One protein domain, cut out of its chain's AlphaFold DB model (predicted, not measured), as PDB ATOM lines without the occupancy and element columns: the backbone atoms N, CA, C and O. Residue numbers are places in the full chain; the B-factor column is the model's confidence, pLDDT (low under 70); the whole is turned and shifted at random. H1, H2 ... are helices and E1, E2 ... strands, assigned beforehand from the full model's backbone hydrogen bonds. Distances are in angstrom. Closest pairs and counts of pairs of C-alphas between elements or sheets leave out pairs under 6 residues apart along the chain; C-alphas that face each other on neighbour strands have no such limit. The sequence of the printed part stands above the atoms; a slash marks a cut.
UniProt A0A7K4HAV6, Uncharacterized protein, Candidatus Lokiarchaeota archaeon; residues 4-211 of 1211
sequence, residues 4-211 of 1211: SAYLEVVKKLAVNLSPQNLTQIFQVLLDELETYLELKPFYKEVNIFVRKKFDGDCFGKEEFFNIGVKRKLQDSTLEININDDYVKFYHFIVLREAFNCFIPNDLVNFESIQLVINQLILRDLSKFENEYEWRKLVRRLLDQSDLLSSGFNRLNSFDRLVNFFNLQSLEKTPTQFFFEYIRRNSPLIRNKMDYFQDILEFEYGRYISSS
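What this domain is: This is residues 4 to 211 of the 1211 residues of an uncharacterized protein of Candidatus Lokiarchaeota archaeon (UniProt A0A7K4HAV6). A small sheet of three strands makes a wall at one end of a mostly helical body, with H3 over one face, H2 on that same face alongside E1, and no named helix on the other. H5 lies in the middle, between H3 and a group of H7, H8 and H9 at the end away from the sheet. H2 folds back along H1 and H7 along H6, two helical hairpins, while residues 55 to 60 stick out. The printed part has 208 residues with nine named helices and three named strands, H1 H2 E1 E2 E3 H3 H4 H5 H6 H7 H8 H9 along the chain; the mixed sheet has the order E1 E3 E2. It is compact, with a radius of gyration of the C-alphas of 16.9 A and spans of 50 by 40 by 36 A.

Where its parts are: E1 is residues 46 to 51, E2 69 to 74 and E3 77 to 83, 19.4 A long. H3, residues 84 to 100, is 20.3 A long, and H2, residues 19 to 37, is 27.1 A. H1, residues 4 to 12, begins at C-alpha 4 (-20.286, 45.215, -59.551). H4 is residues 105 to 108, H5 111 to 124, H6 131 to 146, 22.5 A long, and H7 154 to 164. H8 is residues 174 to 190; H9, residues 193 to 209, 25.0 A long, ends at C-alpha 209 (3.916, 33.261, -63.361).

How they stand to each other: E1 and E3 are parallel, with N 47 and O 78 2.9 A apart, within hydrogen-bond range; E3 and E2, a hairpin, are antiparallel, with N 79 and O 72 2.8 A apart. H3 is over E3 and E2 at a height over the sheet of 8.8 A, two layers, a helix on one face of a sheet. H3 has a kink of 81 degrees near residue 91. H2 is on the same face, and its closest C-alphas to E1 are Thr 23 and Ile 48, 5.2 A. H1 touches H2 (Tyr 6 and Glu 32, 5.4 A) at a shallow tilt of 10 degrees, opposite ways. H5 touches H3 with residues 117 to 122 alone, about perpendicular at 74 degrees; the closest C-alphas are Phe 92 and Ile 121, 6.4 A. H5 touches H7 at a steep tilt of 47 degrees, closest at Gln 119 and Val 162, 6.2 A. H6 touches H7 with residues 139 to 146 alone, closest at Asp 146 and Arg 154, 7.6 A. H8 touches H9 at Pro 174 and Tyr 204, 7.1 A, and H4 is close to H8 but not clearly touching, Leu 107 to Ser 186, 7.2 A. Every O i to N i+4 pair is within hydrogen-bond range in H1, H5 and H6; the figures are 13 of 15 in H2, 9 of 13 in H3, 5 of 7 in H7 and 11 of 13 in H8 and H9, and H4 is too short for such a pair.

The domain as a whole: The C-alphas of Asp 57 and Ser 211 are the two farthest apart, 54.9 A. The printed part has no cut, and the link from E1 to E2, 17 residues, is long. The mean pLDDT of the printed part is 72.8; 77 residues are under 70, among them 52 to 65 and 139 to 163.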
ATOM      1  N   SER A   4     -19.196  44.315 -59.933       67.06
ATOM      2  CA  SER A   4     -20.286  45.215 -59.551       67.06
ATOM      3  C   SER A   4     -21.688  44.611 -59.689       67.06
ATOM      4  O   SER A   4     -22.548  44.988 -58.905       67.06
ATOM      5  N   ALA A   5     -21.934  43.694 -60.630       75.31
ATOM      6  CA  ALA A   5     -23.299  43.265 -60.970       75.31
ATOM      7  C   ALA A   5     -24.011  42.506 -59.829       75.31
ATOM      8  O   ALA A   5     -25.038  42.969 -59.335       75.31
ATOM      9  N   TYR A   6     -23.416  41.428 -59.303       81.06
ATOM     10  CA  TYR A   6     -23.986  40.688 -58.165       81.06
ATOM     11  C   TYR A   6     -24.034  41.524 -56.871       81.06
ATOM     12  O   TYR A   6     -24.934  41.361 -56.050       81.06
ATOM     13  N   LEU A   7     -23.103  42.471 -56.688       80.56
ATOM     14  CA  LEU A   7     -23.111  43.375 -55.531       80.56
ATOM     15  C   LEU A   7     -24.286  44.357 -55.567       80.56
ATOM     16  O   LEU A   7     -24.817  44.686 -54.509       80.56
ATOM     17  N   GLU A   8     -24.716  44.808 -56.747       79.25
ATOM     18  CA  GLU A   8     -25.934  45.616 -56.881       79.25
ATOM     19  C   GLU A   8     -27.190  44.805 -56.526       79.25
ATOM     20  O   GLU A   8     -28.099  45.335 -55.889       79.25
ATOM     21  N   VAL A   9     -27.226  43.503 -56.838       79.19
ATOM     22  CA  VAL A   9     -28.305  42.598 -56.396       79.19
ATOM     23  C   VAL A   9     -28.328  42.486 -54.867       79.19
ATOM     24  O   VAL A   9     -29.385  42.641 -54.257       79.19
ATOM     25  N   VAL A  10     -27.162  42.327 -54.226       78.56
ATOM     26  CA  VAL A  10     -27.067  42.304 -52.755       78.56
ATOM     27  C   VAL A  10     -27.462  43.650 -52.137       78.56
ATOM     28  O   VAL A  10     -28.138  43.672 -51.114       78.56
ATOM     29  N   LYS A  11     -27.115  44.792 -52.746       73.94
ATOM     30  CA  LYS A  11     -27.553  46.118 -52.260       73.94
ATOM     31  C   LYS A  11     -29.068  46.299 -52.332       73.94
ATOM     32  O   LYS A  11     -29.637  46.903 -51.428       73.94
ATOM     33  N   LYS A  12     -29.735  45.756 -53.356       68.06
ATOM     34  CA  LYS A  12     -31.205  45.806 -53.478       68.06
ATOM     35  C   LYS A  12     -31.924  45.083 -52.328       68.06
ATOM     36  O   LYS A  12     -33.038  45.476 -51.989       68.06
ATOM     37  N   LEU A  13     -31.269  44.127 -51.654       66.56
ATOM     38  CA  LEU A  13     -31.778  43.510 -50.416       66.56
ATOM     39  C   LEU A  13     -31.899  44.506 -49.248       66.56
ATOM     40  O   LEU A  13     -32.651  44.249 -48.317       66.56
ATOM     41  N   ALA A  14     -31.180  45.638 -49.269       53.47
ATOM     42  CA  ALA A  14     -31.257  46.662 -48.220       53.47
ATOM     43  C   ALA A  14     -32.553  47.492 -48.258       53.47
ATOM     44  O   ALA A  14     -32.848  48.188 -47.292       53.47
ATOM     45  N   VAL A  15     -33.311  47.434 -49.360       53.97
ATOM     46  CA  VAL A  15     -34.471  48.312 -49.594       53.97
ATOM     47  C   VAL A  15     -35.804  47.554 -49.522       53.97
ATOM     48  O   VAL A  15     -36.810  48.155 -49.165       53.97
ATOM     49  N   ASN A  16     -35.832  46.241 -49.794       52.56
ATOM     50  CA  ASN A  16     -37.063  45.437 -49.838       52.56
ATOM     51  C   ASN A  16     -36.882  44.056 -49.184       52.56
ATOM     52  O   ASN A  16     -36.492  43.094 -49.844       52.56
ATOM     53  N   LEU A  17     -37.217  43.940 -47.897       54.94
ATOM     54  CA  LEU A  17     -37.242  42.672 -47.158       54.94
ATOM     55  C   LEU A  17     -38.679  42.151 -47.028       54.94
ATOM     56  O   LEU A  17     -39.262  42.180 -45.949       54.94
ATOM     57  N   SER A  18     -39.265  41.670 -48.131       59.62
ATOM     58  CA  SER A  18     -40.432  40.781 -48.051       59.62
ATOM     59  C   SER A  18     -39.976  39.321 -48.227       59.62
ATOM     60  O   SER A  18     -39.168  39.043 -49.121       59.62
ATOM     61  N   PRO A  19     -40.473  38.362 -47.419       55.47
ATOM     62  CA  PRO A  19     -40.108  36.945 -47.537       55.47
ATOM     63  C   PRO A  19     -40.362  36.337 -48.927       55.47
ATOM     64  O   PRO A  19     -39.651  35.425 -49.333       55.47
ATOM     65  N   GLN A  20     -41.339  36.863 -49.675       55.72
ATOM     66  CA  GLN A  20     -41.717  36.383 -51.013       55.72
ATOM     67  C   GLN A  20     -40.760  36.856 -52.127       55.72
ATOM     68  O   GLN A  20     -40.633  36.177 -53.141       55.72
ATOM     69  N   ASN A  21     -40.027  37.961 -51.926       69.19
ATOM     70  CA  ASN A  21     -39.066  38.485 -52.908       69.19
ATOM     71  C   ASN A  21     -37.645  37.914 -52.735       69.19
ATOM     72  O   ASN A  21     -36.836  37.991 -53.659       69.19
ATOM     73  N   LEU A  22     -37.321  37.324 -51.576       75.56
ATOM     74  CA  LEU A  22     -35.968  36.845 -51.257       75.56
ATOM     75  C   LEU A  22     -35.497  35.707 -52.170       75.56
ATOM     76  O   LEU A  22     -34.365  35.754 -52.643       75.56
ATOM     77  N   THR A  23     -36.354  34.728 -52.466       80.06
ATOM     78  CA  THR A  23     -36.011  33.612 -53.366       80.06
ATOM     79  C   THR A  23     -35.734  34.099 -54.791       80.06
ATOM     80  O   THR A  23     -34.751  33.689 -55.401       80.06
ATOM     81  N   GLN A  24     -36.533  35.041 -55.307       81.25
ATOM     82  CA  GLN A  24     -36.309  35.628 -56.636       81.25
ATOM     83  C   GLN A  24     -35.001  36.425 -56.693       81.25
ATOM     84  O   GLN A  24     -34.213  36.259 -57.621       81.25
ATOM     85  N   ILE A  25     -34.735  37.257 -55.680       80.69
ATOM     86  CA  ILE A  25     -33.485  38.024 -55.596       80.69
ATOM     87  C   ILE A  25     -32.280  37.082 -55.473       80.69
ATOM     88  O   ILE A  25     -31.234  37.347 -56.062       80.69
ATOM     89  N   PHE A  26     -32.420  35.971 -54.748       87.25
ATOM     90  CA  PHE A  26     -31.371  34.965 -54.635       87.25
ATOM     91  C   PHE A  26     -31.095  34.244 -55.949       87.25
ATOM     92  O   PHE A  26     -29.934  34.017 -56.270       87.25
ATOM     93  N   GLN A  27     -32.129  33.934 -56.732       86.81
ATOM     94  CA  GLN A  27     -31.937  33.332 -58.048       86.81
ATOM     95  C   GLN A  27     -31.174  34.278 -58.981       86.81
ATOM     96  O   GLN A  27     -30.191  33.873 -59.592       86.81
ATOM     97  N   VAL A  28     -31.542  35.565 -59.002       87.25
ATOM     98  CA  VAL A  28     -30.794  36.588 -59.754       87.25
ATOM     99  C   VAL A  28     -29.348  36.687 -59.250       87.25
ATOM    100  O   VAL A  28     -28.418  36.811 -60.043       87.25
ATOM    101  N   LEU A  29     -29.131  36.597 -57.935       88.81
ATOM    102  CA  LEU A  29     -27.790  36.581 -57.351       88.81
ATOM    103  C   LEU A  29     -26.976  35.355 -57.800       88.81
ATOM    104  O   LEU A  29     -25.790  35.498 -58.093       88.81
ATOM    105  N   LEU A  30     -27.592  34.170 -57.867       89.50
ATOM    106  CA  LEU A  30     -26.955  32.950 -58.365       89.50
ATOM    107  C   LEU A  30     -26.590  33.060 -59.846       89.50
ATOM    108  O   LEU A  30     -25.470  32.700 -60.195       89.50
ATOM    109  N   ASP A  31     -27.473  33.592 -60.689       88.69
ATOM    110  CA  ASP A  31     -27.230  33.734 -62.132       88.69
ATOM    111  C   ASP A  31     -26.080  34.727 -62.417       88.69
ATOM    112  O   ASP A  31     -25.198  34.486 -63.253       88.69
ATOM    113  N   GLU A  32     -26.026  35.828 -61.661       90.00
ATOM    114  CA  GLU A  32     -24.925  36.796 -61.718       90.00
ATOM    115  C   GLU A  32     -23.602  36.194 -61.218       90.00
ATOM    116  O   GLU A  32     -22.534  36.449 -61.787       90.00
ATOM    117  N   LEU A  33     -23.647  35.360 -60.172       90.44
ATOM    118  CA  LEU A  33     -22.473  34.631 -59.693       90.44
ATOM    119  C   LEU A  33     -22.029  33.536 -60.669       90.44
ATOM    120  O   LEU A  33     -20.826  33.386 -60.859       90.44
ATOM    121  N   GLU A  34     -22.942  32.818 -61.327       91.25
ATOM    122  CA  GLU A  34     -22.625  31.835 -62.373       91.25
ATOM    123  C   GLU A  34     -21.863  32.506 -63.522       91.25
ATOM    124  O   GLU A  34     -20.817  32.016 -63.955       91.25
ATOM    125  N   THR A  35     -22.327  33.688 -63.934       87.88
ATOM    126  CA  THR A  35     -21.680  34.503 -64.968       87.88
ATOM    127  C   THR A  35     -20.324  35.047 -64.513       87.88
ATOM    128  O   THR A  35     -19.359  35.037 -65.277       87.88
ATOM    129  N   TYR A  36     -20.212  35.524 -63.269       88.31
ATOM    130  CA  TYR A  36     -18.951  36.033 -62.724       88.31
ATOM    131  C   TYR A  36     -17.909  34.924 -62.524       88.31
ATOM    132  O   TYR A  36     -16.729  35.130 -62.816       88.31
ATOM    133  N   LEU A  37     -18.324  33.763 -62.018       88.06
ATOM    134  CA  LEU A  37     -17.448  32.631 -61.727       88.06
ATOM    135  C   LEU A  37     -17.120  31.788 -62.965       88.06
ATOM    136  O   LEU A  37     -16.168  31.018 -62.897       88.06
ATOM    137  N   GLU A  38     -17.870  31.941 -64.062       88.94
ATOM    138  CA  GLU A  38     -17.795  31.098 -65.269       88.94
ATOM    139  C   GLU A  38     -18.030  29.610 -64.949       88.94
ATOM    140  O   GLU A  38     -17.393  28.702 -65.487       88.94
ATOM    141  N   LEU A  39     -18.940  29.350 -64.008       89.19
ATOM    142  CA  LEU A  39     -19.156  28.042 -63.399       89.19
ATOM    143  C   LEU A  39     -20.631  27.874 -63.047       89.19
ATOM    144  O   LEU A  39     -21.169  28.707 -62.340       89.19
ATOM    145  N   LYS A  40     -21.261  26.758 -63.433       89.19
ATOM    146  CA  LYS A  40     -22.644  26.438 -63.015       89.19
ATOM    147  C   LYS A  40     -22.731  26.148 -61.509       89.19
ATOM    148  O   LYS A  40     -21.792  25.529 -61.007       89.19
ATOM    149  N   PRO A  41     -23.790  26.510 -60.771       89.25
ATOM    150  CA  PRO A  41     -23.949  26.097 -59.374       89.25
ATOM    151  C   PRO A  41     -24.211  24.583 -59.260       89.25
ATOM    152  O   PRO A  41     -24.713  23.960 -60.195       89.25
ATOM    153  N   PHE A  42     -23.862  23.976 -58.120       85.31
ATOM    154  CA  PHE A  42     -24.240  22.587 -57.804       85.31
ATOM    155  C   PHE A  42     -25.730  22.476 -57.459       85.31
ATOM    156  O   PHE A  42     -26.349  21.457 -57.750       85.31
ATOM    157  N   TYR A  43     -26.291  23.541 -56.883       83.44
ATOM    158  CA  TYR A  43     -27.709  23.678 -56.566       83.44
ATOM    159  C   TYR A  43     -28.298  24.808 -57.393       83.44
ATOM    160  O   TYR A  43     -28.006  25.975 -57.141       83.44
ATOM    161  N   LYS A  44     -29.088  24.454 -58.409       77.19
ATOM    162  CA  LYS A  44     -29.751  25.437 -59.272       77.19
ATOM    163  C   LYS A  44     -31.126  25.843 -58.739       77.19
ATOM    164  O   LYS A  44     -31.529  26.979 -58.937       77.19
ATOM    165  N   GLU A  45     -31.808  24.931 -58.049       83.19
ATOM    166  CA  GLU A  45     -33.112  25.167 -57.427       83.19
ATOM    167  C   GLU A  45     -32.914  25.394 -55.925       83.19
ATOM    168  O   GLU A  45     -32.565  24.472 -55.180       83.19
ATOM    169  N   VAL A  46     -33.082  26.646 -55.486       84.44
ATOM    170  CA  VAL A  46     -32.891  27.052 -54.087       84.44
ATOM    171  C   VAL A  46     -34.110  27.824 -53.601       84.44
ATOM    172  O   VAL A  46     -34.476  28.836 -54.188       84.44
ATOM    173  N   ASN A  47     -34.699  27.379 -52.491       84.62
ATOM    174  CA  ASN A  47     -35.812  28.056 -51.829       84.62
ATOM    175  C   ASN A  47     -35.341  28.703 -50.525       84.62
ATOM    176  O   ASN A  47     -34.749  28.032 -49.677       84.62
ATOM    177  N   ILE A  48     -35.627  29.996 -50.341       84.00
ATOM    178  CA  ILE A  48     -35.269  30.730 -49.123       84.00
ATOM    179  C   ILE A  48     -36.510  31.026 -48.294       84.00
ATOM    180  O   ILE A  48     -37.492  31.576 -48.785       84.00
ATOM    181  N   PHE A  49     -36.424  30.722 -47.001       82.94
ATOM    182  CA  PHE A  49     -37.469  31.008 -46.027       82.94
ATOM    183  C   PHE A  49     -36.895  31.795 -44.850       82.94
ATOM    184  O   PHE A  49     -35.797  31.507 -44.378       82.94
ATOM    185  N   VAL A  50     -37.661  32.753 -44.329       78.62
ATOM    186  CA  VAL A  50     -37.343  33.458 -43.078       78.62
ATOM    187  C   VAL A  50     -38.235  32.905 -41.972       78.62
ATOM    188  O   VAL A  50     -39.453  32.838 -42.144       78.62
ATOM    189  N   ARG A  51     -37.651  32.479 -40.845       79.44
ATOM    190  CA  ARG A  51     -38.392  31.888 -39.715       79.44
ATOM    191  C   ARG A  51     -38.008  32.554 -38.393       79.44
ATOM    192  O   ARG A  51     -36.834  32.805 -38.149       79.44
ATOM    193  N   LYS A  52     -39.000  32.781 -37.520       68.00
ATOM    194  CA  LYS A  52     -38.815  33.413 -36.195       68.00
ATOM    195  C   LYS A  52     -38.191  32.496 -35.136       68.00
ATOM    196  O   LYS A  52     -37.629  33.000 -34.176       68.00
ATOM    197  N   LYS A  53     -38.309  31.170 -35.278       62.88
ATOM    198  CA  LYS A  53     -37.636  30.154 -34.447       62.88
ATOM    199  C   LYS A  53     -37.431  28.877 -35.258       62.88
ATOM    200  O   LYS A  53     -38.258  28.538 -36.102       62.88
ATOM    201  N   PHE A  54     -36.333  28.171 -34.999       64.25
ATOM    202  CA  PHE A  54     -36.153  26.808 -35.485       64.25
ATOM    203  C   PHE A  54     -36.718  25.835 -34.445       64.25
ATOM    204  O   PHE A  54     -36.275  25.870 -33.301       64.25
ATOM    205  N   ASP A  55     -37.645  24.956 -34.828       46.03
ATOM    206  CA  ASP A  55     -38.129  23.909 -33.924       46.03
ATOM    207  C   ASP A  55     -36.987  22.932 -33.575       46.03
ATOM    208  O   ASP A  55     -36.249  22.476 -34.459       46.03
ATOM    209  N   GLY A  56     -36.819  22.656 -32.275       46.41
ATOM    210  CA  GLY A  56     -35.849  21.711 -31.706       46.41
ATOM    211  C   GLY A  56     -34.719  22.357 -30.890       46.41
ATOM    212  O   GLY A  56     -33.887  23.090 -31.432       46.41
ATOM    213  N   ASP A  57     -34.658  22.017 -29.596       38.81
ATOM    214  CA  ASP A  57     -33.536  22.279 -28.682       38.81
ATOM    215  C   ASP A  57     -32.258  21.599 -29.198       38.81
ATOM    216  O   ASP A  57     -31.990  20.432 -28.924       38.81
ATOM    217  N   CYS A  58     -31.473  22.325 -29.992       34.84
ATOM    218  CA  CYS A  58     -30.142  21.913 -30.446       34.84
ATOM    219  C   CYS A  58     -29.195  23.117 -30.617       34.84
ATOM    220  O   CYS A  58     -28.275  23.068 -31.428       34.84
ATOM    221  N   PHE A  59     -29.354  24.199 -29.843       39.00
ATOM    222  CA  PHE A  59     -28.316  25.244 -29.732       39.00
ATOM    223  C   PHE A  59     -27.171  24.801 -28.794       39.00
ATOM    224  O   PHE A  59     -26.707  25.544 -27.932       39.00
ATOM    225  N   GLY A  60     -26.697  23.563 -28.949       38.56
ATOM    226  CA  GLY A  60     -25.429  23.133 -28.374       38.56
ATOM    227  C   GLY A  60     -24.300  23.700 -29.227       38.56
ATOM    228  O   GLY A  60     -24.105  23.212 -30.327       38.56
ATOM    229  N   LYS A  61     -23.598  24.731 -28.724       43.09
ATOM    230  CA  LYS A  61     -22.476  25.440 -29.381       43.09
ATOM    231  C   LYS A  61     -22.748  25.761 -30.860       43.09
ATOM    232  O   LYS A  61     -22.419  24.953 -31.719       43.09
ATOM    233  N   GLU A  62     -23.293  26.945 -31.161       49.25
ATOM    234  CA  GLU A  62     -23.420  27.430 -32.548       49.25
ATOM    235  C   GLU A  62     -22.124  27.165 -33.333       49.25
ATOM    236  O   GLU A  62     -21.081  27.767 -33.063       49.25
ATOM    237  N   GLU A  63     -22.171  26.235 -34.291       57.66
ATOM    238  CA  GLU A  63     -21.059  26.035 -35.206       57.66
ATOM    239  C   GLU A  63     -20.891  27.323 -36.008       57.66
ATOM    240  O   GLU A  63     -21.806  27.776 -36.698       57.66
ATOM    241  N   PHE A  64     -19.701  27.911 -35.915       61.75
ATOM    242  CA  PHE A  64     -19.311  29.174 -36.540       61.75
ATOM    243  C   PHE A  64     -19.720  29.307 -38.032       61.75
ATOM    244  O   PHE A  64     -19.936  30.410 -38.531       61.75
ATOM    245  N   PHE A  65     -19.896  28.198 -38.755       66.31
ATOM    246  CA  PHE A  65     -20.256  28.169 -40.181       66.31
ATOM    247  C   PHE A  65     -21.764  28.243 -40.474       66.31
ATOM    248  O   PHE A  65     -22.165  28.483 -41.616       66.31
ATOM    249  N   ASN A  66     -22.606  28.086 -39.452       73.62
ATOM    250  CA  ASN A  66     -24.065  28.009 -39.572       73.62
ATOM    251  C   ASN A  66     -24.786  29.204 -38.934       73.62
ATOM    252  O   ASN A  66     -25.996  29.160 -38.729       73.62
ATOM    253  N   ILE A  67     -24.057  30.292 -38.651       78.62
ATOM    254  CA  ILE A  67     -24.609  31.508 -38.036       78.62
ATOM    255  C   ILE A  67     -25.873  31.941 -38.792       78.62
ATOM    256  O   ILE A  67     -25.805  32.239 -39.991       78.62
ATOM    257  N   GLY A  68     -27.000  31.943 -38.076       78.19
ATOM    258  CA  GLY A  68     -28.302  32.412 -38.544       78.19
ATOM    259  C   GLY A  68     -29.009  31.559 -39.604       78.19
ATOM    260  O   GLY A  68     -30.004  32.040 -40.139       78.19
ATOM    261  N   VAL A  69     -28.545  30.342 -39.936       84.50
ATOM    262  CA  VAL A  69     -29.117  29.530 -41.037       84.50
ATOM    263  C   VAL A  69     -29.252  28.043 -40.695       84.50
ATOM    264  O   VAL A  69     -28.339  27.445 -40.134       84.50
ATOM    265  N   LYS A  70     -30.349  27.415 -41.145       82.56
ATOM    266  CA  LYS A  70     -30.478  25.953 -41.301       82.56
ATOM    267  C   LYS A  70     -30.711  25.584 -42.766       82.56
ATOM    268  O   LYS A  70     -31.547  26.191 -43.431       82.56
ATOM    269  N   ARG A  71     -30.006  24.559 -43.250       83.25
ATOM    270  CA  ARG A  71     -30.116  24.048 -44.626       83.25
ATOM    271  C   ARG A  71     -30.776  22.676 -44.622       83.25
ATOM    272  O   ARG A  71     -30.481  21.867 -43.744       83.25
ATOM    273  N   LYS A  72     -31.627  22.402 -45.603       83.00
ATOM    274  CA  LYS A  72     -32.225  21.084 -45.831       83.00
ATOM    275  C   LYS A  72     -32.240  20.811 -47.330       83.00
ATOM    276  O   LYS A  72     -32.613  21.682 -48.100       83.00
ATOM    277  N   LEU A  73     -31.814  19.623 -47.744       78.12
ATOM    278  CA  LEU A  73     -31.915  19.193 -49.137       78.12
ATOM    279  C   LEU A  73     -33.146  18.293 -49.273       78.12
ATOM    280  O   LEU A  73     -33.238  17.294 -48.558       78.12
ATOM    281  N   GLN A  74     -34.079  18.644 -50.155       76.25
ATOM    282  CA  GLN A  74     -35.292  17.868 -50.411       76.25
ATOM    283  C   GLN A  74     -35.523  17.777 -51.920       76.25
ATOM    284  O   GLN A  74     -35.587  18.798 -52.593       76.25
ATOM    285  N   ASP A  75     -35.582  16.555 -52.457       69.12
ATOM    286  CA  ASP A  75     -35.864  16.280 -53.876       69.12
ATOM    287  C   ASP A  75     -35.011  17.102 -54.864       69.12
ATOM    288  O   ASP A  75     -35.490  17.602 -55.873       69.12
ATOM    289  N   SER A  76     -33.712  17.240 -54.572       73.12
ATOM    290  CA  SER A  76     -32.735  18.056 -55.327       73.12
ATOM    291  C   SER A  76     -32.897  19.581 -55.219       73.12
ATOM    292  O   SER A  76     -32.044  20.306 -55.732       73.12
ATOM    293  N   THR A  77     -33.898  20.069 -54.481       81.44
ATOM    294  CA  THR A  77     -34.058  21.482 -54.110       81.44
ATOM    295  C   THR A  77     -33.359  21.768 -52.778       81.44
ATOM    296  O   THR A  77     -33.555  21.055 -51.788       81.44
ATOM    297  N   LEU A  78     -32.540  22.822 -52.723       85.12
ATOM    298  CA  LEU A  78     -31.905  23.274 -51.482       85.12
ATOM    299  C   LEU A  78     -32.814  24.276 -50.760       85.12
ATOM    300  O   LEU A  78     -33.035  25.385 -51.237       85.12
ATOM    301  N   GLU A  79     -33.309  23.919 -49.580       87.69
ATOM    302  CA  GLU A  79     -34.049  24.826 -48.704       87.69
ATOM    303  C   GLU A  79     -33.106  25.505 -47.708       87.69
ATOM    304  O   GLU A  79     -32.404  24.846 -46.931       87.69
ATOM    305  N   ILE A  80     -33.125  26.836 -47.684       86.50
ATOM    306  CA  ILE A  80     -32.313  27.665 -46.793       86.50
ATOM    307  C   ILE A  80     -33.248  28.457 -45.883       86.50
ATOM    308  O   ILE A  80     -33.960  29.358 -46.317       86.50
ATOM    309  N   ASN A  81     -33.234  28.125 -44.597       86.19
ATOM    310  CA  ASN A  81     -34.041  28.785 -43.580       86.19
ATOM    311  C   ASN A  81     -33.166  29.766 -42.796       86.19
ATOM    312  O   ASN A  81     -32.273  29.338 -42.062       86.19
ATOM    313  N   ILE A  82     -33.419  31.063 -42.942       85.19
ATOM    314  CA  ILE A  82     -32.710  32.141 -42.249       85.19
ATOM    315  C   ILE A  82     -33.491  32.523 -40.982       85.19
ATOM    316  O   ILE A  82     -34.713  32.678 -41.029       85.19
ATOM    317  N   ASN A  83     -32.797  32.654 -39.850       83.06
ATOM    318  CA  ASN A  83     -33.403  33.095 -38.593       83.06
ATOM    319  C   ASN A  83     -33.612  34.617 -38.587       83.06
ATOM    320  O   ASN A  83     -32.667  35.374 -38.821       83.06
ATOM    321  N   ASP A  84     -34.825  35.040 -38.238       80.75
ATOM    322  CA  ASP A  84     -35.223  36.442 -38.100       80.75
ATOM    323  C   ASP A  84     -34.436  37.206 -37.018       80.75
ATOM    324  O   ASP A  84     -34.226  38.412 -37.123       80.75
ATOM    325  N   ASP A  85     -33.850  36.510 -36.039       80.81
ATOM    326  CA  ASP A  85     -32.948  37.135 -35.055       80.81
ATOM    327  C   ASP A  85     -31.663  37.715 -35.691       80.81
ATOM    328  O   ASP A  85     -30.957  38.529 -35.090       80.81
ATOM    329  N   TYR A  86     -31.346  37.304 -36.923       81.56
ATOM    330  CA  TYR A  86     -30.145  37.694 -37.660       81.56
ATOM    331  C   TYR A  86     -30.420  38.703 -38.791       81.56
ATOM    332  O   TYR A  86     -29.540  38.910 -39.630       81.56
ATOM    333  N   VAL A  87     -31.577  39.389 -38.793       78.62
ATOM    334  CA  VAL A  87     -31.975  40.400 -39.809       78.62
ATOM    335  C   VAL A  87     -30.864  41.398 -40.137       78.62
ATOM    336  O   VAL A  87     -30.578  41.653 -41.307       78.62
ATOM    337  N   LYS A  88     -30.154  41.904 -39.119       80.62
ATOM    338  CA  LYS A  88     -29.050  42.867 -39.302       80.62
ATOM    339  C   LYS A  88     -27.859  42.334 -40.117       80.62
ATOM    340  O   LYS A  88     -27.006  43.117 -40.528       80.62
ATOM    341  N   PHE A  89     -27.779  41.019 -40.326       85.62
ATOM    342  CA  PHE A  89     -26.710  40.332 -41.052       85.62
ATOM    343  C   PHE A  89     -27.192  39.629 -42.329       85.62
ATOM    344  O   PHE A  89     -26.426  38.869 -42.925       85.62
ATOM    345  N   TYR A  90     -28.420  39.876 -42.791       85.25
ATOM    346  CA  TYR A  90     -28.972  39.201 -43.970       85.25
ATOM    347  C   TYR A  90     -28.113  39.357 -45.223       85.25
ATOM    348  O   TYR A  90     -27.907  38.373 -45.922       85.25
ATOM    349  N   HIS A  91     -27.521  40.526 -45.479       84.69
ATOM    350  CA  HIS A  91     -26.621  40.710 -46.627       84.69
ATOM    351  C   HIS A  91     -25.426  39.752 -46.588       84.69
ATOM    352  O   HIS A  91     -25.055  39.179 -47.611       84.69
ATOM    353  N   PHE A  92     -24.856  39.542 -45.397       86.62
ATOM    354  CA  PHE A  92     -23.726  38.638 -45.180       86.62
ATOM    355  C   PHE A  92     -24.151  37.181 -45.337       86.62
ATOM    356  O   PHE A  92     -23.482  36.418 -46.031       86.62
ATOM    357  N   ILE A  93     -25.281  36.809 -44.732       87.69
ATOM    358  CA  ILE A  93     -25.823  35.450 -44.777       87.69
ATOM    359  C   ILE A  93     -26.217  35.065 -46.206       87.69
ATOM    360  O   ILE A  93     -25.799  34.023 -46.696       87.69
ATOM    361  N   VAL A  94     -26.966  35.916 -46.904       88.00
ATOM    362  CA  VAL A  94     -27.451  35.645 -48.262       88.00
ATOM    363  C   VAL A  94     -26.285  35.477 -49.237       88.00
ATOM    364  O   VAL A  94     -26.244  34.499 -49.979       88.00
ATOM    365  N   LEU A  95     -25.283  36.364 -49.196       89.56
ATOM    366  CA  LEU A  95     -24.105  36.220 -50.053       89.56
ATOM    367  C   LEU A  95     -23.272  34.973 -49.697       89.56
ATOM    368  O   LEU A  95     -22.762  34.309 -50.599       89.56
ATOM    369  N   ARG A  96     -23.167  34.618 -48.403       90.25
ATOM    370  CA  ARG A  96     -22.534  33.362 -47.955       90.25
ATOM    371  C   ARG A  96     -23.184  32.157 -48.602       90.25
ATOM    372  O   ARG A  96     -22.494  31.309 -49.161       90.25
ATOM    373  N   GLU A  97     -24.506  32.094 -48.523       90.44
ATOM    374  CA  GLU A  97     -25.255  30.959 -49.034       90.44
ATOM    375  C   GLU A  97     -25.231  30.881 -50.561       90.44
ATOM    376  O   GLU A  97     -25.118  29.787 -51.113       90.44
ATOM    377  N   ALA A  98     -25.237  32.022 -51.249       91.31
ATOM    378  CA  ALA A  98     -25.097  32.054 -52.700       91.31
ATOM    379  C   ALA A  98     -23.734  31.495 -53.142       91.31
ATOM    380  O   ALA A  98     -23.674  30.641 -54.024       91.31
ATOM    381  N   PHE A  99     -22.638  31.882 -52.478       92.06
ATOM    382  CA  PHE A  99     -21.327  31.279 -52.735       92.06
ATOM    383  C   PHE A  99     -21.283  29.782 -52.391       92.06
ATOM    384  O   PHE A  99     -20.683  29.007 -53.139       92.06
ATOM    385  N   ASN A 100     -21.935  29.355 -51.305       90.75
ATOM    386  CA  ASN A 100     -22.011  27.942 -50.919       90.75
ATOM    387  C   ASN A 100     -22.689  27.069 -51.986       90.75
ATOM    388  O   ASN A 100     -22.337  25.899 -52.108       90.75
ATOM    389  N   CYS A 101     -23.573  27.622 -52.821       91.12
ATOM    390  CA  CYS A 101     -24.186  26.884 -53.933       91.12
ATOM    391  C   CYS A 101     -23.183  26.479 -55.030       91.12
ATOM    392  O   CYS A 101     -23.465  25.584 -55.828       91.12
ATOM    393  N   PHE A 102     -21.995  27.093 -55.071       91.50
ATOM    394  CA  PHE A 102     -20.902  26.730 -55.983       91.50
ATOM    395  C   PHE A 102     -19.884  25.771 -55.350       91.50
ATOM    396  O   PHE A 102     -18.952  25.337 -56.035       91.50
ATOM    397  N   ILE A 103     -20.071  25.406 -54.080       88.06
ATOM    398  CA  ILE A 103     -19.236  24.454 -53.346       88.06
ATOM    399  C   ILE A 103     -19.895  23.065 -53.382       88.06
ATOM    400  O   ILE A 103     -21.108  22.962 -53.205       88.06
ATOM    401  N   PRO A 104     -19.127  21.982 -53.611       83.94
ATOM    402  CA  PRO A 104     -19.638  20.618 -53.489       83.94
ATOM    403  C   PRO A 104     -20.263  20.368 -52.108       83.94
ATOM    404  O   PRO A 104     -19.734  20.837 -51.101       83.94
ATOM    405  N   ASN A 105     -21.367  19.616 -52.041       77.56
ATOM    406  CA  ASN A 105     -22.106  19.392 -50.788       77.56
ATOM    407  C   ASN A 105     -21.249  18.776 -49.682       77.56
ATOM    408  O   ASN A 105     -21.328  19.153 -48.519       77.56
ATOM    409  N   ASP A 106     -20.405  17.819 -50.058       71.44
ATOM    410  CA  ASP A 106     -19.464  17.197 -49.145       71.44
ATOM    411  C   ASP A 106     -18.501  18.239 -48.572       71.44
ATOM    412  O   ASP A 106     -18.185  18.166 -47.394       71.44
ATOM    413  N   LEU A 107     -18.113  19.249 -49.356       77.06
ATOM    414  CA  LEU A 107     -17.172  20.294 -48.967       77.06
ATOM    415  C   LEU A 107     -17.781  21.511 -48.245       77.06
ATOM    416  O   LEU A 107     -17.042  22.277 -47.623       77.06
ATOM    417  N   VAL A 108     -19.100  21.708 -48.295       77.56
ATOM    418  CA  VAL A 108     -19.737  22.960 -47.848       77.56
ATOM    419  C   VAL A 108     -19.551  23.233 -46.355       77.56
ATOM    420  O   VAL A 108     -19.370  24.378 -45.964       77.56
ATOM    421  N   ASN A 109     -19.497  22.202 -45.514       74.38
ATOM    422  CA  ASN A 109     -19.348  22.373 -44.065       74.38
ATOM    423  C   ASN A 109     -17.878  22.415 -43.604       74.38
ATOM    424  O   ASN A 109     -17.611  22.495 -42.407       74.38
ATOM    425  N   PHE A 110     -16.908  22.352 -44.523       72.19
ATOM    426  CA  PHE A 110     -15.497  22.351 -44.143       72.19
ATOM    427  C   PHE A 110     -15.008  23.737 -43.716       72.19
ATOM    428  O   PHE A 110     -15.118  24.722 -44.447       72.19
ATOM    429  N   GLU A 111     -14.353  23.777 -42.555       72.00
ATOM    430  CA  GLU A 111     -13.872  25.000 -41.908       72.00
ATOM    431  C   GLU A 111     -12.983  25.872 -42.804       72.00
ATOM    432  O   GLU A 111     -13.228  27.067 -42.944       72.00
ATOM    433  N   SER A 112     -11.962  25.299 -43.449       72.75
ATOM    434  CA  SER A 112     -11.007  26.068 -44.264       72.75
ATOM    435  C   SER A 112     -11.662  26.735 -45.479       72.75
ATOM    436  O   SER A 112     -11.282  27.848 -45.851       72.75
ATOM    437  N   ILE A 113     -12.675  26.086 -46.058       80.00
ATOM    438  CA  ILE A 113     -13.477  26.604 -47.169       80.00
ATOM    439  C   ILE A 113     -14.378  27.719 -46.660       80.00
ATOM    440  O   ILE A 113     -14.397  28.803 -47.233       80.00
ATOM    441  N   GLN A 114     -15.055  27.506 -45.535       81.00
ATOM    442  CA  GLN A 114     -15.922  28.521 -44.953       81.00
ATOM    443  C   GLN A 114     -15.153  29.748 -44.439       81.00
ATOM    444  O   GLN A 114     -15.673  30.863 -44.499       81.00
ATOM    445  N   LEU A 115     -13.896  29.596 -44.007       78.06
ATOM    446  CA  LEU A 115     -12.997  30.726 -43.740       78.06
ATOM    447  C   LEU A 115     -12.737  31.544 -45.010       78.06
ATOM    448  O   LEU A 115     -12.778  32.772 -44.960       78.06
ATOM    449  N   VAL A 116     -12.512  30.880 -46.148       82.56
ATOM    450  CA  VAL A 116     -12.367  31.547 -47.450       82.56
ATOM    451  C   VAL A 116     -13.659  32.255 -47.856       82.56
ATOM    452  O   VAL A 116     -13.607  33.432 -48.209       82.56
ATOM    453  N   ILE A 117     -14.813  31.592 -47.754       86.50
ATOM    454  CA  ILE A 117     -16.113  32.194 -48.080       86.50
ATOM    455  C   ILE A 117     -16.372  33.430 -47.211       86.50
ATOM    456  O   ILE A 117     -16.671  34.498 -47.740       86.50
ATOM    457  N   ASN A 118     -16.163  33.344 -45.895       82.81
ATOM    458  CA  ASN A 118     -16.297  34.499 -45.003       82.81
ATOM    459  C   ASN A 118     -15.363  35.653 -45.386       82.81
ATOM    460  O   ASN A 118     -15.755  36.817 -45.298       82.81
ATOM    461  N   GLN A 119     -14.153  35.355 -45.858       81.75
ATOM    462  CA  GLN A 119     -13.226  36.374 -46.343       81.75
ATOM    463  C   GLN A 119     -13.679  37.031 -47.648       81.75
ATOM    464  O   GLN A 119     -13.563  38.250 -47.791       81.75
ATOM    465  N   LEU A 120     -14.254  36.260 -48.574       85.88
ATOM    466  CA  LEU A 120     -14.869  36.804 -49.785       85.88
ATOM    467  C   LEU A 120     -16.015  37.757 -49.437       85.88
ATOM    468  O   LEU A 120     -16.051  38.870 -49.958       85.88
ATOM    469  N   ILE A 121     -16.886  37.369 -48.501       87.69
ATOM    470  CA  ILE A 121     -18.010  38.199 -48.049       87.69
ATOM    471  C   ILE A 121     -17.510  39.476 -47.375       87.69
ATOM    472  O   ILE A 121     -17.956  40.559 -47.734       87.69
ATOM    473  N   LEU A 122     -16.563  39.386 -46.436       81.38
ATOM    474  CA  LEU A 122     -16.001  40.563 -45.758       81.38
ATOM    475  C   LEU A 122     -15.350  41.536 -46.748       81.38
ATOM    476  O   LEU A 122     -15.460  42.752 -46.600       81.38
ATOM    477  N   ARG A 123     -14.683  41.013 -47.782       83.50
ATOM    478  CA  ARG A 123     -14.106  41.815 -48.868       83.50
ATOM    479  C   ARG A 123     -15.198  42.499 -49.698       83.50
ATOM    480  O   ARG A 123     -15.066  43.678 -50.038       83.50
ATOM    481  N   ASP A 124     -16.235  41.755 -50.062       82.75
ATOM    482  CA  ASP A 124     -17.333  42.164 -50.947       82.75
ATOM    483  C   ASP A 124     -18.307  43.141 -50.288       82.75
ATOM    484  O   ASP A 124     -18.721  44.112 -50.920       82.75
ATOM    485  N   LEU A 125     -18.577  42.952 -48.999       83.81
ATOM    486  CA  LEU A 125     -19.495  43.756 -48.198       83.81
ATOM    487  C   LEU A 125     -18.770  44.734 -47.263       83.81
ATOM    488  O   LEU A 125     -19.363  45.255 -46.326       83.81
ATOM    489  N   SER A 126     -17.499  45.042 -47.540       80.19
ATOM    490  CA  SER A 126     -16.652  45.921 -46.711       80.19
ATOM    491  C   SER A 126     -17.212  47.329 -46.450       80.19
ATOM    492  O   SER A 126     -16.732  48.019 -45.555       80.19
ATOM    493  N   LYS A 127     -18.201  47.773 -47.237       80.06
ATOM    494  CA  LYS A 127     -18.871  49.079 -47.112       80.06
ATOM    495  C   LYS A 127     -20.297  49.000 -46.546       80.06
ATOM    496  O   LYS A 127     -20.966  50.025 -46.505       80.06
ATOM    497  N   PHE A 128     -20.783  47.813 -46.184       80.69
ATOM    498  CA  PHE A 128     -22.137  47.635 -45.657       80.69
ATOM    499  C   PHE A 128     -22.206  47.989 -44.172       80.69
ATOM    500  O   PHE A 128     -21.248  47.801 -43.416       80.69
ATOM    501  N   GLU A 129     -23.374  48.473 -43.754       72.62
ATOM    502  CA  GLU A 129     -23.707  48.652 -42.347       72.62
ATOM    503  C   GLU A 129     -23.606  47.290 -41.633       72.62
ATOM    504  O   GLU A 129     -23.976  46.259 -42.192       72.62
ATOM    505  N   ASN A 130     -23.046  47.266 -40.421       83.25
ATOM    506  CA  ASN A 130     -22.793  46.059 -39.610       83.25
ATOM    507  C   ASN A 130     -21.590  45.164 -39.992       83.25
ATOM    508  O   ASN A 130     -21.384  44.150 -39.321       83.25
ATOM    509  N   GLU A 131     -20.734  45.532 -40.959       82.50
ATOM    510  CA  GLU A 131     -19.504  44.765 -41.274       82.50
ATOM    511  C   GLU A 131     -18.620  44.526 -40.045       82.50
ATOM    512  O   GLU A 131     -18.165  43.406 -39.800       82.50
ATOM    513  N   TYR A 132     -18.423  45.568 -39.241       74.75
ATOM    514  CA  TYR A 132     -17.578  45.509 -38.056       74.75
ATOM    515  C   TYR A 132     -18.121  44.533 -37.002       74.75
ATOM    516  O   TYR A 132     -17.360  43.778 -36.390       74.75
ATOM    517  N   GLU A 133     -19.441  44.505 -36.819       79.88
ATOM    518  CA  GLU A 133     -20.110  43.609 -35.874       79.88
ATOM    519  C   GLU A 133     -20.120  42.159 -36.381       79.88
ATOM    520  O   GLU A 133     -19.882  41.240 -35.596       79.88
ATOM    521  N   TRP A 134     -20.274  41.939 -37.693       81.19
ATOM    522  CA  TRP A 134     -20.100  40.615 -38.300       81.19
ATOM    523  C   TRP A 134     -18.663  40.108 -38.128       81.19
ATOM    524  O   TRP A 134     -18.437  38.988 -37.669       81.19
ATOM    525  N   ARG A 135     -17.662  40.955 -38.407       75.94
ATOM    526  CA  ARG A 135     -16.239  40.633 -38.221       75.94
ATOM    527  C   ARG A 135     -15.916  40.278 -36.768       75.94
ATOM    528  O   ARG A 135     -15.174  39.323 -36.532       75.94
ATOM    529  N   LYS A 136     -16.445  41.028 -35.795       74.06
ATOM    530  CA  LYS A 136     -16.301  40.718 -34.360       74.06
ATOM    531  C   LYS A 136     -16.927  39.378 -34.003       74.06
ATOM    532  O   LYS A 136     -16.291  38.595 -33.302       74.06
ATOM    533  N   LEU A 137     -18.150  39.125 -34.470       77.25
ATOM    534  CA  LEU A 137     -18.862  37.871 -34.229       77.25
ATOM    535  C   LEU A 137     -18.041  36.685 -34.741       77.25
ATOM    536  O   LEU A 137     -17.791  35.746 -33.988       77.25
ATOM    537  N   VAL A 138     -17.546  36.787 -35.977       74.25
ATOM    538  CA  VAL A 138     -16.692  35.782 -36.610       74.25
ATOM    539  C   VAL A 138     -15.416  35.532 -35.807       74.25
ATOM    540  O   VAL A 138     -15.118  34.392 -35.464       74.25
ATOM    541  N   ARG A 139     -14.675  36.590 -35.456       68.69
ATOM    542  CA  ARG A 139     -13.416  36.461 -34.703       68.69
ATOM    543  C   ARG A 139     -13.617  35.859 -33.316       68.69
ATOM    544  O   ARG A 139     -12.885  34.954 -32.946       68.69
ATOM    545  N   ARG A 140     -14.646  36.294 -32.583       67.88
ATOM    546  CA  ARG A 140     -14.964  35.755 -31.252       67.88
ATOM    547  C   ARG A 140     -15.249  34.252 -31.298       67.88
ATOM    548  O   ARG A 140     -14.825  33.526 -30.406       67.88
ATOM    549  N   LEU A 141     -15.977  33.797 -32.315       66.69
ATOM    550  CA  LEU A 141     -16.297  32.379 -32.488       66.69
ATOM    551  C   LEU A 141     -15.058  31.556 -32.882       66.69
ATOM    552  O   LEU A 141     -14.920  30.426 -32.417       66.69
ATOM    553  N   LEU A 142     -14.132  32.131 -33.660       63.97
ATOM    554  CA  LEU A 142     -12.829  31.518 -33.957       63.97
ATOM    555  C   LEU A 142     -11.939  31.402 -32.710       63.97
ATOM    556  O   LEU A 142     -11.360  30.348 -32.473       63.97
ATOM    557  N   ASP A 143     -11.889  32.433 -31.865       58.84
ATOM    558  CA  ASP A 143     -11.107  32.401 -30.620       58.84
ATOM    559  C   ASP A 143     -11.619  31.315 -29.653       58.84
ATOM    560  O   ASP A 143     -10.845  30.595 -29.016       58.84
ATOM    561  N   GLN A 144     -12.944  31.164 -29.557       54.47
ATOM    562  CA  GLN A 144     -13.583  30.142 -28.725       54.47
ATOM    563  C   GLN A 144     -13.375  28.718 -29.263       54.47
ATOM    564  O   GLN A 144     -13.266  27.779 -28.468       54.47
ATOM    565  N   SER A 145     -13.300  28.538 -30.586       50.59
ATOM    566  CA  SER A 145     -13.013  27.237 -31.201       50.59
ATOM    567  C   SER A 145     -11.523  26.868 -31.130       50.59
ATOM    568  O   SER A 145     -11.195  25.693 -30.931       50.59
ATOM    569  N   ASP A 146     -10.615  27.847 -31.172       46.69
ATOM    570  CA  ASP A 146      -9.162  27.659 -31.006       46.69
ATOM    571  C   ASP A 146      -8.765  27.266 -29.574       46.69
ATOM    572  O   ASP A 146      -7.880  26.429 -29.376       46.69
ATOM    573  N   LEU A 147      -9.485  27.765 -28.562       37.72
ATOM    574  CA  LEU A 147      -9.372  27.300 -27.170       37.72
ATOM    575  C   LEU A 147      -9.640  25.789 -27.020       37.72
ATOM    576  O   LEU A 147      -9.146  25.159 -26.081       37.72
ATOM    577  N   LEU A 148     -10.395  25.191 -27.949       31.38
ATOM    578  CA  LEU A 148     -10.752  23.770 -27.949       31.38
ATOM    579  C   LEU A 148      -9.934  22.932 -28.952       31.38
ATOM    580  O   LEU A 148      -9.814  21.716 -28.767       31.38
ATOM    581  N   SER A 149      -9.326  23.547 -29.973       31.55
ATOM    582  CA  SER A 149      -8.639  22.860 -31.073       31.55
ATOM    583  C   SER A 149      -7.159  23.265 -31.188       31.55
ATOM    584  O   SER A 149      -6.785  24.295 -31.723       31.55
ATOM    585  N   SER A 150      -6.278  22.421 -30.642       30.05
ATOM    586  CA  SER A 150      -4.852  22.258 -31.002       30.05
ATOM    587  C   SER A 150      -4.085  23.449 -31.630       30.05
ATOM    588  O   SER A 150      -3.395  23.251 -32.617       30.05
ATOM    589  N   GLY A 151      -4.115  24.643 -31.020       30.20
ATOM    590  CA  GLY A 151      -3.219  25.801 -31.242       30.20
ATOM    591  C   GLY A 151      -2.527  25.946 -32.604       30.20
ATOM    592  O   GLY A 151      -1.297  25.989 -32.662       30.20
ATOM    593  N   PHE A 152      -3.316  26.053 -33.668       32.53
ATOM    594  CA  PHE A 152      -2.903  26.747 -34.883       32.53
ATOM    595  C   PHE A 152      -3.343  28.207 -34.744       32.53
ATOM    596  O   PHE A 152      -4.469  28.453 -34.339       32.53
ATOM    597  N   ASN A 153      -2.496  29.178 -35.095       48.41
ATOM    598  CA  ASN A 153      -2.880  30.596 -35.100       48.41
ATOM    599  C   ASN A 153      -3.818  30.888 -36.287       48.41
ATOM    600  O   ASN A 153      -3.388  31.465 -37.291       48.41
ATOM    601  N   ARG A 154      -5.087  30.465 -36.210       52.09
ATOM    602  CA  ARG A 154      -6.066  30.546 -37.311       52.09
ATOM    603  C   ARG A 154      -6.387  31.985 -37.716       52.09
ATOM    604  O   ARG A 154      -6.597  32.253 -38.901       52.09
ATOM    605  N   LEU A 155      -6.309  32.929 -36.776       52.16
ATOM    606  CA  LEU A 155      -6.429  34.369 -37.045       52.16
ATOM    607  C   LEU A 155      -5.392  34.874 -38.060       52.16
ATOM    608  O   LEU A 155      -5.719  35.695 -38.919       52.16
ATOM    609  N   ASN A 156      -4.160  34.347 -38.020       53.59
ATOM    610  CA  ASN A 156      -3.122  34.735 -38.974       53.59
ATOM    611  C   ASN A 156      -3.468  34.270 -40.392       53.59
ATOM    612  O   ASN A 156      -3.248  35.024 -41.334       53.59
ATOM    613  N   SER A 157      -4.010  33.062 -40.569       56.12
ATOM    614  CA  SER A 157      -4.428  32.562 -41.887       56.12
ATOM    615  C   SER A 157      -5.652  33.308 -42.423       56.12
ATOM    616  O   SER A 157      -5.695  33.656 -43.602       56.12
ATOM    617  N   PHE A 158      -6.613  33.622 -41.550       64.50
ATOM    618  CA  PHE A 158      -7.803  34.403 -41.890       64.50
ATOM    619  C   PHE A 158      -7.437  35.799 -42.422       64.50
ATOM    620  O   PHE A 158      -7.884  36.186 -43.500       64.50
ATOM    621  N   ASP A 159      -6.552  36.525 -41.732       61.12
ATOM    622  CA  ASP A 159      -6.126  37.867 -42.147       61.12
ATOM    623  C   ASP A 159      -5.287  37.863 -43.451       61.12
ATOM    624  O   ASP A 159      -5.300  38.846 -44.198       61.12
ATOM    625  N   ARG A 160      -4.578  36.765 -43.770       62.56
ATOM    626  CA  ARG A 160      -3.787  36.631 -45.015       62.56
ATOM    627  C   ARG A 160      -4.663  36.565 -46.267       62.56
ATOM    628  O   ARG A 160      -4.377  37.250 -47.252       62.56
ATOM    629  N   LEU A 161      -5.764  35.814 -46.198       67.62
ATOM    630  CA  LEU A 161      -6.691  35.610 -47.315       67.62
ATOM    631  C   LEU A 161      -7.276  36.923 -47.860       67.62
ATOM    632  O   LEU A 161      -7.494  37.037 -49.068       67.62
ATOM    633  N   VAL A 162      -7.460  37.940 -47.008       69.12
ATOM    634  CA  VAL A 162      -7.913  39.282 -47.420       69.12
ATOM    635  C   VAL A 162      -7.050  39.824 -48.563       69.12
ATOM    636  O   VAL A 162      -7.560  40.355 -49.548       69.12
ATOM    637  N   ASN A 163      -5.725  39.705 -48.448       65.56
ATOM    638  CA  ASN A 163      -4.801  40.261 -49.436       65.56
ATOM    639  C   ASN A 163      -4.760  39.430 -50.713       65.56
ATOM    640  O   ASN A 163      -4.644  40.001 -51.798       65.56
ATOM    641  N   PHE A 164      -4.863  38.106 -50.582       71.69
ATOM    642  CA  PHE A 164      -4.922  37.191 -51.714       71.69
ATOM    643  C   PHE A 164      -6.108  37.522 -52.623       71.69
ATOM    644  O   PHE A 164      -5.920  37.783 -53.807       71.69
ATOM    645  N   PHE A 165      -7.312  37.644 -52.060       74.50
ATOM    646  CA  PHE A 165      -8.527  37.939 -52.827       74.50
ATOM    647  C   PHE A 165      -8.649  39.391 -53.311       74.50
ATOM    648  O   PHE A 165      -9.574  39.701 -54.064       74.50
ATOM    649  N   ASN A 166      -7.731  40.272 -52.911       69.81
ATOM    650  CA  ASN A 166      -7.622  41.637 -53.429       69.81
ATOM    651  C   ASN A 166      -6.683  41.753 -54.646       69.81
ATOM    652  O   ASN A 166      -6.549  42.844 -55.204       69.81
ATOM    653  N   LEU A 167      -6.031  40.663 -55.072       67.81
ATOM    654  CA  LEU A 167      -5.230  40.643 -56.299       67.81
ATOM    655  C   LEU A 167      -6.122  40.813 -57.542       67.81
ATOM    656  O   LEU A 167      -7.190  40.209 -57.644       67.81
ATOM    657  N   GLN A 168      -5.669  41.634 -58.492       63.50
ATOM    658  CA  GLN A 168      -6.280  41.744 -59.820       63.50
ATOM    659  C   GLN A 168      -5.623  40.721 -60.757       63.50
ATOM    660  O   GLN A 168      -4.457  40.381 -60.575       63.50
ATOM    661  N   SER A 169      -6.344  40.243 -61.770       63.28
ATOM    662  CA  SER A 169      -5.851  39.255 -62.740       63.28
ATOM    663  C   SER A 169      -6.141  39.676 -64.176       63.28
ATOM    664  O   SER A 169      -7.148  40.335 -64.421       63.28
ATOM    665  N   LEU A 170      -5.289  39.258 -65.115       59.53
ATOM    666  CA  LEU A 170      -5.509  39.468 -66.553       59.53
ATOM    667  C   LEU A 170      -6.546  38.499 -67.142       59.53
ATOM    668  O   LEU A 170      -7.310  38.901 -68.008       59.53
ATOM    669  N   GLU A 171      -6.579  37.257 -66.652       67.75
ATOM    670  CA  GLU A 171      -7.491  36.202 -67.122       67.75
ATOM    671  C   GLU A 171      -8.486  35.792 -66.025       67.75
ATOM    672  O   GLU A 171      -9.671  36.084 -66.141       67.75
ATOM    673  N   LYS A 172      -8.008  35.186 -64.924       74.62
ATOM    674  CA  LYS A 172      -8.856  34.682 -63.824       74.62
ATOM    675  C   LYS A 172      -8.501  35.257 -62.458       74.62
ATOM    676  O   LYS A 172      -7.352  35.177 -62.003       74.62
ATOM    677  N   THR A 173      -9.504  35.811 -61.778       80.50
ATOM    678  CA  THR A 173      -9.360  36.393 -60.436       80.50
ATOM    679  C   THR A 173      -9.078  35.302 -59.401       80.50
ATOM    680  O   THR A 173      -9.454  34.150 -59.621       80.50
ATOM    681  N   PRO A 174      -8.480  35.629 -58.239       82.44
ATOM    682  CA  PRO A 174      -8.274  34.642 -57.177       82.44
ATOM    683  C   PRO A 174      -9.585  33.974 -56.728       82.44
ATOM    684  O   PRO A 174      -9.585  32.808 -56.349       82.44
ATOM    685  N   THR A 175     -10.712  34.696 -56.806       87.25
ATOM    686  CA  THR A 175     -12.050  34.160 -56.518       87.25
ATOM    687  C   THR A 175     -12.478  33.129 -57.560       87.25
ATOM    688  O   THR A 175     -12.813  32.011 -57.183       87.25
ATOM    689  N   GLN A 176     -12.410  33.457 -58.855       87.44
ATOM    690  CA  GLN A 176     -12.720  32.505 -59.935       87.44
ATOM    691  C   GLN A 176     -11.821  31.263 -59.858       87.44
ATOM    692  O   GLN A 176     -12.312  30.136 -59.880       87.44
ATOM    693  N   PHE A 177     -10.513  31.471 -59.668       86.12
ATOM    694  CA  PHE A 177      -9.547  30.388 -59.504       86.12
ATOM    695  C   PHE A 177      -9.888  29.488 -58.314       86.12
ATOM    696  O   PHE A 177      -9.822  28.273 -58.441       86.12
ATOM    697  N   PHE A 178     -10.281  30.054 -57.169       88.38
ATOM    698  CA  PHE A 178     -10.673  29.282 -55.990       88.38
ATOM    699  C   PHE A 178     -11.852  28.336 -56.267       88.38
ATOM    700  O   PHE A 178     -11.742  27.146 -55.975       88.38
ATOM    701  N   PHE A 179     -12.945  28.821 -56.865       89.44
ATOM    702  CA  PHE A 179     -14.108  27.972 -57.159       89.44
ATOM    703  C   PHE A 179     -13.799  26.912 -58.222       89.44
ATOM    704  O   PHE A 179     -14.197  25.753 -58.082       89.44
ATOM    705  N   GLU A 180     -13.029  27.269 -59.248       86.12
ATOM    706  CA  GLU A 180     -12.573  26.318 -60.259       86.12
ATOM    707  C   GLU A 180     -11.652  25.250 -59.654       86.12
ATOM    708  O   GLU A 180     -11.807  24.058 -59.928       86.12
ATOM    709  N   TYR A 181     -10.727  25.664 -58.788       84.25
ATOM    710  CA  TYR A 181      -9.818  24.776 -58.081       84.25
ATOM    711  C   TYR A 181     -10.586  23.810 -57.179       84.25
ATOM    712  O   TYR A 181     -10.318  22.611 -57.233       84.25
ATOM    713  N   ILE A 182     -11.573  24.292 -56.412       84.50
ATOM    714  CA  ILE A 182     -12.447  23.432 -55.605       84.50
ATOM    715  C   ILE A 182     -13.148  22.402 -56.476       84.50
ATOM    716  O   ILE A 182     -13.117  21.210 -56.174       84.50
ATOM    717  N   ARG A 183     -13.744  22.837 -57.584       82.12
ATOM    718  CA  ARG A 183     -14.495  21.942 -58.462       82.12
ATOM    719  C   ARG A 183     -13.618  20.860 -59.086       82.12
ATOM    720  O   ARG A 183     -14.015  19.700 -59.117       82.12
ATOM    721  N   ARG A 184     -12.419  21.224 -59.546       75.31
ATOM    722  CA  ARG A 184     -11.461  20.291 -60.164       75.31
ATOM    723  C   ARG A 184     -10.814  19.337 -59.155       75.31
ATOM    724  O   ARG A 184     -10.347  18.270 -59.553       75.31
ATOM    725  N   ASN A 185     -10.764  19.721 -57.877       73.56
ATOM    726  CA  ASN A 185      -9.962  19.051 -56.852       73.56
ATOM    727  C   ASN A 185     -10.754  18.674 -55.591       73.56
ATOM    728  O   ASN A 185     -10.133  18.406 -54.564       73.56
ATOM    729  N   SER A 186     -12.090  18.614 -55.648       70.31
ATOM    730  CA  SER A 186     -12.941  18.338 -54.476       70.31
ATOM    731  C   SER A 186     -12.471  17.119 -53.654       70.31
ATOM    732  O   SER A 186     -12.225  17.262 -52.449       70.31
ATOM    733  N   PRO A 187     -12.165  15.963 -54.287       62.34
ATOM    734  CA  PRO A 187     -11.646  14.801 -53.566       62.34
ATOM    735  C   PRO A 187     -10.277  15.045 -52.898       62.34
ATOM    736  O   PRO A 187      -9.997  14.504 -51.828       62.34
ATOM    737  N   LEU A 188      -9.414  15.874 -53.504       62.31
ATOM    738  CA  LEU A 188      -8.072  16.187 -52.990       62.31
ATOM    739  C   LEU A 188      -8.131  17.123 -51.782       62.31
ATOM    740  O   LEU A 188      -7.335  17.000 -50.851       62.31
ATOM    741  N   ILE A 189      -9.073  18.064 -51.805       66.06
ATOM    742  CA  ILE A 189      -9.214  19.117 -50.803       66.06
ATOM    743  C   ILE A 189      -9.576  18.514 -49.457       66.06
ATOM    744  O   ILE A 189      -8.924  18.846 -48.463       66.06
ATOM    745  N   ARG A 190     -10.478  17.520 -49.444       61.75
ATOM    746  CA  ARG A 190     -10.782  16.712 -48.255       61.75
ATOM    747  C   ARG A 190      -9.500  16.312 -47.522       61.75
ATOM    748  O   ARG A 190      -9.439  16.479 -46.313       61.75
ATOM    749  N   ASN A 191      -8.443  15.917 -48.237       50.72
ATOM    750  CA  ASN A 191      -7.196  15.389 -47.681       50.72
ATOM    751  C   ASN A 191      -6.161  16.417 -47.163       50.72
ATOM    752  O   ASN A 191      -5.222  15.991 -46.486       50.72
ATOM    753  N   LYS A 192      -6.290  17.727 -47.436       55.28
ATOM    754  CA  LYS A 192      -5.238  18.747 -47.164       55.28
ATOM    755  C   LYS A 192      -5.709  19.982 -46.375       55.28
ATOM    756  O   LYS A 192      -5.176  21.077 -46.536       55.28
ATOM    757  N   MET A 193      -6.689  19.796 -45.498       57.91
ATOM    758  CA  MET A 193      -7.391  20.882 -44.801       57.91
ATOM    759  C   MET A 193      -6.496  21.838 -44.000       57.91
ATOM    760  O   MET A 193      -6.696  23.048 -44.089       57.91
ATOM    761  N   ASP A 194      -5.484  21.324 -43.302       51.53
ATOM    762  CA  ASP A 194      -4.645  22.133 -42.402       51.53
ATOM    763  C   ASP A 194      -3.768  23.169 -43.137       51.53
ATOM    764  O   ASP A 194      -3.294  24.119 -42.520       51.53
ATOM    765  N   TYR A 195      -3.565  23.007 -44.453       54.72
ATOM    766  CA  TYR A 195      -2.689  23.858 -45.279       54.72
ATOM    767  C   TYR A 195      -3.367  24.360 -46.560       54.72
ATOM    768  O   TYR A 195      -2.696  24.806 -47.494       54.72
ATOM    769  N   PHE A 196      -4.695  24.273 -46.640       65.94
ATOM    770  CA  PHE A 196      -5.429  24.559 -47.872       65.94
ATOM    771  C   PHE A 196      -5.180  25.986 -48.399       65.94
ATOM    772  O   PHE A 196      -5.030  26.168 -49.605       65.94
ATOM    773  N   GLN A 197      -5.059  26.984 -47.514       67.19
ATOM    774  CA  GLN A 197      -4.776  28.367 -47.925       67.19
ATOM    775  C   GLN A 197      -3.399  28.515 -48.591       67.19
ATOM    776  O   GLN A 197      -3.304  29.108 -49.663       67.19
ATOM    777  N   ASP A 198      -2.345  27.947 -47.998       63.03
ATOM    778  CA  ASP A 198      -0.981  28.042 -48.535       63.03
ATOM    779  C   ASP A 198      -0.868  27.346 -49.905       63.03
ATOM    780  O   ASP A 198      -0.177  27.830 -50.803       63.03
ATOM    781  N   ILE A 199      -1.588  26.233 -50.088       68.00
ATOM    782  CA  ILE A 199      -1.672  25.515 -51.369       68.00
ATOM    783  C   ILE A 199      -2.382  26.372 -52.416       68.00
ATOM    784  O   ILE A 199      -1.875  26.526 -53.525       68.00
ATOM    785  N   LEU A 200      -3.530  26.957 -52.064       72.50
ATOM    786  CA  LEU A 200      -4.293  27.820 -52.964       72.50
ATOM    787  C   LEU A 200      -3.451  29.017 -53.437       72.50
ATOM    788  O   LEU A 200      -3.411  29.311 -54.633       72.50
ATOM    789  N   GLU A 201      -2.736  29.673 -52.517       70.19
ATOM    790  CA  GLU A 201      -1.813  30.769 -52.832       70.19
ATOM    791  C   GLU A 201      -0.654  30.311 -53.736       70.19
ATOM    792  O   GLU A 201      -0.266  31.016 -54.676       70.19
ATOM    793  N   PHE A 202      -0.091  29.128 -53.473       68.75
ATOM    794  CA  PHE A 202       1.005  28.569 -54.258       68.75
ATOM    795  C   PHE A 202       0.590  28.265 -55.700       68.75
ATOM    796  O   PHE A 202       1.266  28.724 -56.629       68.75
ATOM    797  N   GLU A 203      -0.523  27.551 -55.880       72.06
ATOM    798  CA  GLU A 203      -1.049  27.149 -57.189       72.06
ATOM    799  C   GLU A 203      -1.469  28.359 -58.023       72.06
ATOM    800  O   GLU A 203      -1.075  28.490 -59.185       72.06
ATOM    801  N   TYR A 204      -2.158  29.325 -57.408       75.62
ATOM    802  CA  TYR A 204      -2.481  30.578 -58.086       75.62
ATOM    803  C   TYR A 204      -1.215  31.343 -58.496       75.62
ATOM    804  O   TYR A 204      -1.138  31.940 -59.573       75.62
ATOM    805  N   GLY A 205      -0.172  31.298 -57.662       69.06
ATOM    806  CA  GLY A 205       1.110  31.908 -57.983       69.06
ATOM    807  C   GLY A 205       1.843  31.266 -59.155       69.06
ATOM    808  O   GLY A 205       2.533  31.977 -59.889       69.06
ATOM    809  N   ARG A 206       1.686  29.957 -59.362       67.25
ATOM    810  CA  ARG A 206       2.197  29.276 -60.558       67.25
ATOM    811  C   ARG A 206       1.427  29.706 -61.796       67.25
ATOM    812  O   ARG A 206       2.064  30.115 -62.764       67.25
ATOM    813  N   TYR A 207       0.097  29.699 -61.715       72.19
ATOM    814  CA  TYR A 207      -0.792  30.112 -62.803       72.19
ATOM    815  C   TYR A 207      -0.478  31.526 -63.316       72.19
ATOM    816  O   TYR A 207      -0.389  31.748 -64.515       72.19
ATOM    817  N   ILE A 208      -0.210  32.485 -62.427       69.00
ATOM    818  CA  ILE A 208       0.145  33.848 -62.852       69.00
ATOM    819  C   ILE A 208       1.546  33.917 -63.479       69.00
ATOM    820  O   ILE A 208       1.775  34.664 -64.432       69.00
ATOM    821  N   SER A 209       2.511  33.164 -62.943       61.91
ATOM    822  CA  SER A 209       3.916  33.261 -63.361       61.91
ATOM    823  C   SER A 209       4.161  32.875 -64.824       61.91
ATOM    824  O   SER A 209       5.167  33.289 -65.397       61.91
ATOM    825  N   SER A 210       3.244  32.133 -65.453       60.75
ATOM    826  CA  SER A 210       3.304  31.791 -66.877       60.75
ATOM    827  C   SER A 210       2.960  32.954 -67.815       60.75
ATOM    828  O   SER A 210       2.966  32.753 -69.019       60.75
ATOM    829  N   SER A 211       2.676  34.160 -67.312       59.25
ATOM    830  CA  SER A 211       2.341  35.338 -68.136       59.25
ATOM    831  C   SER A 211       3.507  36.323 -68.360       59.25
ATOM    832  O   SER A 211       3.383  37.262 -69.149       59.25
TER     833      SER A 211